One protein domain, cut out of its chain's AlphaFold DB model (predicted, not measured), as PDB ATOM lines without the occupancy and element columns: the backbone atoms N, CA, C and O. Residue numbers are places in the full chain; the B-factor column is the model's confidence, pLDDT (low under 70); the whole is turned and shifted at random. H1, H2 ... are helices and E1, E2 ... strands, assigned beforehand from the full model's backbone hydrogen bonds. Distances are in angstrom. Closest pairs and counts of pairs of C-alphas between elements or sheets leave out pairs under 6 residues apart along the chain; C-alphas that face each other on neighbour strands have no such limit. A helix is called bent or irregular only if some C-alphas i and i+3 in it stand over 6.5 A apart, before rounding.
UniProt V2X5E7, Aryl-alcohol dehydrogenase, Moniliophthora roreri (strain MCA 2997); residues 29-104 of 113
ATOM      1  N   SER A  29     179.324 155.685 184.281       77.12
ATOM      2  CA  SER A  29     179.105 156.453 183.044       77.12
ATOM      3  C   SER A  29     178.968 157.947 183.304       77.12
ATOM      4  O   SER A  29     178.406 158.356 184.318       77.12
ATOM      5  N   ASP A  30     179.489 158.763 182.383       79.06
ATOM      6  CA  ASP A  30     179.262 160.217 182.298       79.06
ATOM      7  C   ASP A  30     179.436 160.989 183.627       79.06
ATOM      8  O   ASP A  30     178.784 162.001 183.881       79.06
ATOM      9  N   THR A  31     180.346 160.515 184.483       81.38
ATOM     10  CA  THR A  31     180.587 161.043 185.832       81.38
ATOM     11  C   THR A  31     181.934 161.770 185.884       81.38
ATOM     12  O   THR A  31     182.928 161.244 185.381       81.38
ATOM     13  N   PRO A  32     182.039 162.960 186.510       84.94
ATOM     14  CA  PRO A  32     183.302 163.696 186.540       84.94
ATOM     15  C   PRO A  32     184.412 162.928 187.274       84.94
ATOM     16  O   PRO A  32     184.162 162.207 188.245       84.94
ATOM     17  N   ALA A  33     185.666 163.133 186.855       86.38
ATOM     18  CA  ALA A  33     186.806 162.332 187.316       86.38
ATOM     19  C   ALA A  33     187.007 162.349 188.844       86.38
ATOM     20  O   ALA A  33     187.385 161.336 189.436       86.38
ATOM     21  N   TRP A  34     186.744 163.486 189.495       86.12
ATOM     22  CA  TRP A  34     186.893 163.635 190.946       86.12
ATOM     23  C   TRP A  34     185.911 162.755 191.730       86.12
ATOM     24  O   TRP A  34     186.275 162.220 192.777       86.12
ATOM     25  N   ALA A  35     184.690 162.568 191.222       85.69
ATOM     26  CA  ALA A  35     183.669 161.772 191.892       85.69
ATOM     27  C   ALA A  35     184.033 160.283 191.829       85.69
ATOM     28  O   ALA A  35     184.015 159.600 192.851       85.69
ATOM     29  N   VAL A  36     184.494 159.812 190.664       84.50
ATOM     30  CA  VAL A  36     184.997 158.438 190.485       84.50
ATOM     31  C   VAL A  36     186.211 158.171 191.377       84.50
ATOM     32  O   VAL A  36     186.294 157.131 192.033       84.50
ATOM     33  N   ALA A  37     187.148 159.119 191.446       87.56
ATOM     34  CA  ALA A  37     188.323 158.997 192.300       87.56
ATOM     35  C   ALA A  37     187.945 158.902 193.787       87.56
ATOM     36  O   ALA A  37     188.460 158.032 194.491       87.56
ATOM     37  N   ASN A  38     187.019 159.743 194.255       85.62
ATOM     38  CA  ASN A  38     186.534 159.708 195.634       85.62
ATOM     39  C   ASN A  38     185.813 158.395 195.954       85.62
ATOM     40  O   ASN A  38     186.082 157.791 196.992       85.62
ATOM     41  N   ALA A  39     184.964 157.909 195.046       84.00
ATOM     42  CA  ALA A  39     184.255 156.648 195.225       84.00
ATOM     43  C   ALA A  39     185.218 155.448 195.288       84.00
ATOM     44  O   ALA A  39     185.103 154.602 196.173       84.00
ATOM     45  N   ASN A  40     186.249 155.416 194.437       85.75
ATOM     46  CA  ASN A  40     187.278 154.373 194.484       85.75
ATOM     47  C   ASN A  40     188.125 154.419 195.765       85.75
ATOM     48  O   ASN A  40     188.516 153.372 196.285       85.75
ATOM     49  N   GLN A  41     188.404 155.611 196.299       86.56
ATOM     50  CA  GLN A  41     189.076 155.741 197.594       86.56
ATOM     51  C   GLN A  41     188.190 155.241 198.737       86.56
ATOM     52  O   GLN A  41     188.663 154.509 199.608       86.56
ATOM     53  N   TYR A  42     186.901 155.582 198.708       83.06
ATOM     54  CA  TYR A  42     185.930 155.099 199.682       83.06
ATOM     55  C   TYR A  42     185.833 153.570 199.662       83.06
ATOM     56  O   TYR A  42     185.925 152.942 200.720       83.06
ATOM     57  N   ALA A  43     185.750 152.967 198.470       82.00
ATOM     58  CA  ALA A  43     185.669 151.521 198.312       82.00
ATOM     59  C   ALA A  43     186.880 150.807 198.935       82.00
ATOM     60  O   ALA A  43     186.727 149.881 199.734       82.00
ATOM     61  N   ARG A  44     188.093 151.318 198.679       83.62
ATOM     62  CA  ARG A  44     189.335 150.804 199.284       83.62
ATOM     63  C   ARG A  44     189.356 150.935 200.809       83.62
ATOM     64  O   ARG A  44     189.872 150.045 201.479       83.62
ATOM     65  N   GLY A  45     188.811 152.025 201.353       85.12
ATOM     66  CA  GLY A  45     188.757 152.273 202.798       85.12
ATOM     67  C   GLY A  45     187.766 151.385 203.557       85.12
ATOM     68  O   GLY A  45     187.976 151.124 204.738       85.12
ATOM     69  N   HIS A  46     186.726 150.893 202.880       81.19
ATOM     70  CA  HIS A  46     185.621 150.144 203.495       81.19
ATOM     71  C   HIS A  46     185.575 148.669 203.064       81.19
ATOM     72  O   HIS A  46     184.598 147.980 203.336       81.19
ATOM     73  N   GLY A  47     186.630 148.168 202.407       79.50
ATOM     74  CA  GLY A  47     186.718 146.768 201.972       79.50
ATOM     75  C   GLY A  47     185.751 146.405 200.842       79.50
ATOM     76  O   GLY A  47     185.418 145.236 200.677       79.50
ATOM     77  N   LYS A  48     185.302 147.404 200.080       78.44
ATOM     78  CA  LYS A  48     184.371 147.270 198.961       78.44
ATOM     79  C   LYS A  48     185.126 147.161 197.639       78.44
ATOM     80  O   LYS A  48     186.271 147.606 197.522       78.44
ATOM     81  N   THR A  49     184.487 146.571 196.635       75.31
ATOM     82  CA  THR A  49     185.089 146.402 195.308       75.31
ATOM     83  C   THR A  49     185.181 147.758 194.596       75.31
ATOM     84  O   THR A  49     184.160 148.427 194.450       75.31
ATOM     85  N   PRO A  50     186.378 148.204 194.170       81.50
ATOM     86  CA  PRO A  50     186.522 149.430 193.391       81.50
ATOM     87  C   PRO A  50     186.046 149.231 191.946       81.50
ATOM     88  O   PRO A  50     186.075 148.117 191.422       81.50
ATOM     89  N   PHE A  51     185.694 150.326 191.274       81.69
ATOM     90  CA  PHE A  51     185.329 150.306 189.859       81.69
ATOM     91  C   PHE A  51     186.519 149.925 188.978       81.69
ATOM     92  O   PHE A  51     187.648 150.375 189.203       81.69
ATOM     93  N   VAL A  52     186.246 149.135 187.938       84.62
ATOM     94  CA  VAL A  52     187.267 148.608 187.018       84.62
ATOM     95  C   VAL A  52     187.155 149.154 185.597       84.62
ATOM     96  O   VAL A  52     188.173 149.199 184.907       84.62
ATOM     97  N   VAL A  53     185.979 149.624 185.165       85.06
ATOM     98  CA  VAL A  53     185.764 150.219 183.836       85.06
ATOM     99  C   VAL A  53     185.073 151.579 183.960       85.06
ATOM    100  O   VAL A  53     184.202 151.780 184.801       85.06
ATOM    101  N   TYR A  54     185.483 152.523 183.112       86.81
ATOM    102  CA  TYR A  54     184.810 153.803 182.909       86.81
ATOM    103  C   TYR A  54     184.175 153.846 181.514       86.81
ATOM    104  O   TYR A  54     184.886 153.722 180.509       86.81
ATOM    105  N   GLN A  55     182.865 154.073 181.446       87.94
ATOM    106  CA  GLN A  55     182.124 154.323 180.215       87.94
ATOM    107  C   GLN A  55     181.940 155.833 180.003       87.94
ATOM    108  O   GLN A  55     181.635 156.581 180.924       87.94
ATOM    109  N   GLY A  56     182.130 156.323 178.782       87.12
ATOM    110  CA  GLY A  56     181.828 157.727 178.503       87.12
ATOM    111  C   GLY A  56     181.863 158.075 177.031       87.12
ATOM    112  O   GLY A  56     182.448 157.351 176.217       87.12
ATOM    113  N   GLU A  57     181.226 159.189 176.688       87.25
ATOM    114  CA  GLU A  57     181.233 159.685 175.321       87.25
ATOM    115  C   GLU A  57     182.632 160.195 174.948       87.25
ATOM    116  O   GLU A  57     183.211 161.052 175.620       87.25
ATOM    117  N   TRP A  58     183.172 159.679 173.845       88.94
ATOM    118  CA  TRP A  58     184.396 160.185 173.238       88.94
ATOM    119  C   TRP A  58     184.223 160.254 171.729       88.94
ATOM    120  O   TRP A  58     183.858 159.273 171.081       88.94
ATOM    121  N   ASN A  59     184.521 161.414 171.155       87.25
ATOM    122  CA  ASN A  59     184.603 161.603 169.715       87.25
ATOM    123  C   ASN A  59     185.552 162.765 169.397       87.25
ATOM    124  O   ASN A  59     185.912 163.555 170.267       87.25
ATOM    125  N   VAL A  60     185.944 162.908 168.129       86.50
ATOM    126  CA  VAL A  60     186.889 163.963 167.711       86.50
ATOM    127  C   VAL A  60     186.355 165.379 167.993       86.50
ATOM    128  O   VAL A  60     187.148 166.301 168.169       86.50
ATOM    129  N   MET A  61     185.034 165.562 168.080       84.81
ATOM    130  CA  MET A  61     184.403 166.850 168.392       84.81
ATOM    131  C   MET A  61     184.334 167.127 169.906       84.81
ATOM    132  O   MET A  61     184.258 168.285 170.308       84.81
ATOM    133  N   GLN A  62     184.378 166.089 170.747       82.44
ATOM    134  CA  GLN A  62     184.257 166.146 172.205       82.44
ATOM    135  C   GLN A  62     185.400 165.364 172.864       82.44
ATOM    136  O   GLN A  62     185.296 164.176 173.163       82.44
ATOM    137  N   GLN A  63     186.497 166.078 173.120       84.25
ATOM    138  CA  GLN A  63     187.754 165.520 173.642       84.25
ATOM    139  C   GLN A  63     187.962 165.767 175.147       84.25
ATOM    140  O   GLN A  63     189.037 165.489 175.670       84.25
ATOM    141  N   PHE A  64     186.957 166.282 175.869       80.31
ATOM    142  CA  PHE A  64     187.041 166.528 177.323       80.31
ATOM    143  C   PHE A  64     187.494 165.279 178.098       80.31
ATOM    144  O   PHE A  64     188.291 165.342 179.033       80.31
ATOM    145  N   PHE A  65     187.049 164.128 177.612       82.56
ATOM    146  CA  PHE A  65     187.428 162.804 178.063       82.56
ATOM    147  C   PHE A  65     188.959 162.578 178.122       82.56
ATOM    148  O   PHE A  65     189.452 161.916 179.033       82.56
ATOM    149  N   GLU A  66     189.745 163.155 177.207       88.00
ATOM    150  CA  GLU A  66     191.210 162.999 177.204       88.00
ATOM    151  C   GLU A  66     191.901 163.758 178.336       88.00
ATOM    152  O   GLU A  66     192.960 163.342 178.806       88.00
ATOM    153  N   TRP A  67     191.299 164.863 178.768       88.38
ATOM    154  CA  TRP A  67     191.871 165.758 179.766       88.38
ATOM    155  C   TRP A  67     191.559 165.293 181.183       88.38
ATOM    156  O   TRP A  67     192.444 165.313 182.035       88.38
ATOM    157  N   GLU A  68     190.329 164.849 181.436       89.06
ATOM    158  CA  GLU A  68     189.915 164.419 182.775       89.06
ATOM    159  C   GLU A  68     189.993 162.906 182.978       89.06
ATOM    160  O   GLU A  68     190.569 162.434 183.961       89.06
ATOM    161  N   ILE A  69     189.429 162.129 182.053       89.69
ATOM    162  CA  ILE A  69     189.161 160.711 182.298       89.69
ATOM    163  C   ILE A  69     190.404 159.857 182.065       89.69
ATOM    164  O   ILE A  69     190.727 159.010 182.896       89.69
ATOM    165  N   ILE A  70     191.151 160.088 180.979       91.75
ATOM    166  CA  ILE A  70     192.342 159.276 180.667       91.75
ATOM    167  C   ILE A  70     193.406 159.342 181.782       91.75
ATOM    168  O   ILE A  70     193.916 158.283 182.167       91.75
ATOM    169  N   PRO A  71     193.769 160.517 182.336       93.50
ATOM    170  CA  PRO A  71     194.736 160.582 183.430       93.50
ATOM    171  C   PRO A  71     194.237 159.891 184.703       93.50
ATOM    172  O   PRO A  71     195.003 159.177 185.351       93.50
ATOM    173  N   MET A  72     192.952 160.054 185.032       92.62
ATOM    174  CA  MET A  72     192.322 159.424 186.192       92.62
ATOM    175  C   MET A  72     192.288 157.897 186.060       92.62
ATOM    176  O   MET A  72     192.748 157.197 186.962       92.62
ATOM    177  N   ALA A  73     191.864 157.373 184.908       90.62
ATOM    178  CA  ALA A  73     191.825 155.939 184.644       90.62
ATOM    179  C   ALA A  73     193.225 155.310 184.717       90.62
ATOM    180  O   ALA A  73     193.406 154.258 185.330       90.62
ATOM    181  N   ARG A  74     194.249 155.994 184.186       92.69
ATOM    182  CA  ARG A  74     195.653 155.567 184.324       92.69
ATOM    183  C   ARG A  74     196.117 155.530 185.777       92.69
ATOM    184  O   ARG A  74     196.856 154.624 186.145       92.69
ATOM    185  N   HIS A  75     195.709 156.504 186.587       92.69
ATOM    186  CA  HIS A  75     196.085 156.566 187.999       92.69
ATOM    187  C   HIS A  75     195.400 155.478 188.836       92.69
ATOM    188  O   HIS A  75     196.033 154.863 189.694       92.69
ATOM    189  N   LEU A  76     194.114 155.227 188.586       88.31
ATOM    190  CA  LEU A  76     193.317 154.254 189.335       88.31
ATOM    191  C   LEU A  76     193.469 152.817 188.811       88.31
ATOM    192  O   LEU A  76     193.076 151.887 189.512       88.31
ATOM    193  N   GLY A  77     194.086 152.633 187.639       89.94
ATOM    194  CA  GLY A  77     194.265 151.327 187.002       89.94
ATOM    195  C   GLY A  77     192.988 150.800 186.344       89.94
ATOM    196  O   GLY A  77     192.778 149.593 186.311       89.94
ATOM    197  N   MET A  78     192.133 151.699 185.858       88.81
ATOM    198  CA  MET A  78     190.835 151.372 185.268       88.81
ATOM    199  C   MET A  78     190.925 151.214 183.748       88.81
ATOM    200  O   MET A  78     191.707 151.894 183.077       88.81
ATOM    201  N   ALA A  79     190.082 150.343 183.199       89.38
ATOM    202  CA  ALA A  79     189.823 150.259 181.772       89.38
ATOM    203  C   ALA A  79     188.857 151.365 181.324       89.38
ATOM    204  O   ALA A  79     188.118 151.945 182.116       89.38
ATOM    205  N   ILE A  80     188.869 151.655 180.026       89.62
ATOM    206  CA  ILE A  80     188.041 152.692 179.419       89.62
ATOM    207  C   ILE A  80     187.218 152.076 178.287       89.62
ATOM    208  O   ILE A  80     187.778 151.426 177.404       89.62
ATOM    209  N   ALA A  81     185.912 152.335 178.291       89.56
ATOM    210  CA  ALA A  81     184.955 151.930 177.271       89.56
ATOM    211  C   ALA A  81     184.302 153.176 176.632       89.56
ATOM    212  O   ALA A  81     183.251 153.637 177.084       89.56
ATOM    213  N   PRO A  82     184.913 153.760 175.583       88.50
ATOM    214  CA  PRO A  82     184.371 154.949 174.945       88.50
ATOM    215  C   PRO A  82     183.187 154.597 174.034       88.50
ATOM    216  O   PRO A  82     183.274 153.679 173.213       88.50
ATOM    217  N   PHE A  83     182.099 155.361 174.122       87.12
ATOM    218  CA  PHE A  83     180.985 155.307 173.173       87.12
ATOM    219  C   PHE A  83     180.909 156.587 172.334       87.12
ATOM    220  O   PHE A  83     181.613 157.560 172.579       87.12
ATOM    221  N   GLY A  84     180.069 156.586 171.296       85.44
ATOM    222  CA  GLY A  84     179.828 157.801 170.511       85.44
ATOM    223  C   GLY A  84     180.952 158.185 169.544       85.44
ATOM    224  O   GLY A  84     180.893 159.264 168.972       85.44
ATOM    225  N   VAL A  85     181.908 157.288 169.268       85.69
ATOM    226  CA  VAL A  85     183.116 157.533 168.446       85.69
ATOM    227  C   VAL A  85     182.841 158.209 167.096       85.69
ATOM    228  O   VAL A  85     183.631 159.034 166.647       85.69
ATOM    229  N   LEU A  86     181.710 157.904 166.452       86.44
ATOM    230  CA  LEU A  86     181.309 158.490 165.162       86.44
ATOM    231  C   LEU A  86     180.368 159.704 165.282       86.44
ATOM    232  O   LEU A  86     179.757 160.098 164.288       86.44
ATOM    233  N   ALA A  87     180.205 160.276 166.478       84.88
ATOM    234  CA  ALA A  87     179.304 161.392 166.784       84.88
ATOM    235  C   ALA A  87     177.880 161.178 166.227       84.88
ATOM    236  O   ALA A  87     177.353 161.996 165.474       84.88
ATOM    237  N   GLY A  88     177.290 160.005 166.483       80.88
ATOM    238  CA  GLY A  88     175.970 159.644 165.941       80.88
ATOM    239  C   GLY A  88     175.935 159.409 164.422       80.88
ATOM    240  O   GLY A  88     174.861 159.332 163.837       80.88
ATOM    241  N   GLY A  89     177.094 159.266 163.772       82.25
ATOM    242  CA  GLY A  89     177.225 159.120 162.320       82.25
ATOM    243  C   GLY A  89     177.479 160.435 161.580       82.25
ATOM    244  O   GLY A  89     177.353 160.444 160.355       82.25
ATOM    245  N   LYS A  90     177.825 161.514 162.302       81.00
ATOM    246  CA  LYS A  90     178.204 162.830 161.753       81.00
ATOM    247  C   LYS A  90     179.639 162.839 161.206       81.00
ATOM    248  O   LYS A  90     179.943 163.605 160.298       81.00
ATOM    249  N   LEU A  91     180.512 161.964 161.714       84.06
ATOM    250  CA  LEU A  91     181.863 161.782 161.177       84.06
ATOM    251  C   LEU A  91     181.826 160.807 159.989       84.06
ATOM    252  O   LEU A  91     181.691 159.599 160.179       84.06
ATOM    253  N   ARG A  92     181.916 161.343 158.767       83.56
ATOM    254  CA  ARG A  92     181.899 160.603 157.491       83.56
ATOM    255  C   ARG A  92     182.911 161.182 156.509       83.56
ATOM    256  O   ARG A  92     183.350 162.322 156.661       83.56
ATOM    257  N   THR A  93     183.257 160.418 155.477       87.31
ATOM    258  CA  THR A  93     184.050 160.955 154.365       87.31
ATOM    259  C   THR A  93     183.206 161.864 153.468       87.31
ATOM    260  O   THR A  93     181.988 161.719 153.369       87.31
ATOM    261  N   VAL A  94     183.865 162.781 152.753       85.19
ATOM    262  CA  VAL A  94     183.197 163.704 151.813       85.19
ATOM    263  C   VAL A  94     182.415 162.944 150.732       85.19
ATOM    264  O   VAL A  94     181.315 163.345 150.368       85.19
ATOM    265  N   ALA A  95     182.951 161.820 150.249       85.56
ATOM    266  CA  ALA A  95     182.298 160.994 149.233       85.56
ATOM    267  C   ALA A  95     181.013 160.318 149.751       85.56
ATOM    268  O   ALA A  95     180.014 160.251 149.039       85.56
ATOM    269  N   GLU A  96     181.023 159.834 150.995       82.25
ATOM    270  CA  GLU A  96     179.850 159.217 151.628       82.25
ATOM    271  C   GLU A  96     178.757 160.241 151.932       82.25
ATOM    272  O   GLU A  96     177.572 159.943 151.783       82.25
ATOM    273  N   GLU A  97     179.148 161.452 152.329       82.25
ATOM    274  CA  GLU A  97     178.217 162.552 152.571       82.25
ATOM    275  C   GLU A  97     177.522 162.993 151.280       82.25
ATOM    276  O   GLU A  97     176.295 163.093 151.239       82.25
ATOM    277  N   GLN A  98     178.290 163.170 150.203       81.88
ATOM    278  CA  GLN A  98     177.761 163.542 148.892       81.88
ATOM    279  C   GLN A  98     176.766 162.498 148.369       81.88
ATOM    280  O   GLN A  98     175.668 162.844 147.936       81.88
ATOM    281  N   ARG A  99     177.101 161.208 148.499       84.88
ATOM    282  CA  ARG A  99     176.202 160.107 148.135       84.88
ATOM    283  C   ARG A  99     174.903 160.125 148.947       84.88
ATOM    284  O   ARG A  99     173.845 159.842 148.396       84.88
ATOM    285  N   ARG A 100     174.954 160.465 150.241       80.56
ATOM    286  CA  ARG A 100     173.751 160.577 151.084       80.56
ATOM    287  C   ARG A 100     172.838 161.708 150.611       80.56
ATOM    288  O   ARG A 100     171.627 161.517 150.538       80.56
ATOM    289  N   LEU A 101     173.419 162.866 150.285       82.50
ATOM    290  CA  LEU A 101     172.682 164.025 149.769       82.50
ATOM    291  C   LEU A 101     171.984 163.702 148.440       82.50
ATOM    292  O   LEU A 101     170.838 164.095 148.248       82.50
ATOM    293  N   GLU A 102     172.642 162.943 147.562       87.00
ATOM    294  CA  GLU A 102     172.071 162.484 146.286       87.00
ATOM    295  C   GLU A 102     170.948 161.451 146.466       87.00
ATOM    296  O   GLU A 102     169.967 161.473 145.725       87.00
ATOM    297  N   LEU A 103     171.070 160.561 147.456       85.31
ATOM    298  CA  LEU A 103     170.070 159.531 147.760       85.31
ATOM    299  C   LEU A 103     168.907 160.039 148.630       85.31
ATOM    300  O   LEU A 103     167.919 159.326 148.794       85.31
ATOM    301  N   GLY A 104     169.005 161.252 149.183       81.19
ATOM    302  CA  GLY A 104     167.982 161.826 150.062       81.19
ATOM    303  C   GLY A 104     167.806 161.073 151.387       81.19
ATOM    304  O   GLY A 104     166.749 161.166 152.006       81.19
TER     305      GLY A 104
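This is residues 29 to 104 of the 113 residues of the protein "Aryl-alcohol dehydrogenase" of Moniliophthora roreri (strain MCA 2997) (UniProt V2X5E7). H2 packs on a pair of parallel strands, E1 and E2; H1 begins beside H2 and reaches toward one end, while at the other end residues 92 to 104, with H3, stick out. The printed part has 76 residues, with H1, E1, H2, E2, H3 in order, a mixed class. It is only just extended, close to loose, radius of gyration of the C-alphas 17.5 A, spanning 60 by 19 by 16 A.

Find C-alpha 33 at (186.806, 162.332, 187.316); H1 runs 18.6 A to residue 45. Next come E1, residues 53 to 57, 13.5 A; H2, 64 to 76, 18.3 A, only just irregular, with C-alphas 67 and 70 6.6 A apart; and E2, 79 to 83, 13.3 A. H3, 94 to 103, 14.4 A, ends at (170.070, 159.531, 147.760).

H1 touches H2, closest C-alphas Ala 33 and Ile 69, 5.8 A, the same way at a shallow tilt of 16 degrees. E1, H2, E2 form a strand-helix-strand unit, parallel neighbours joined through a helix, its crossover right-handed; N 54 and O 79, 2.9 A, are within hydrogen-bond range. Every O i to N i+4 pair is within range in H1 and H3, 6 of 9 in H2.

The farthest C-alphas, His 46 and Glu 102, are 60.1 A apart. The printed part has no cut or long link; no printed residue is under 70 in pLDDT.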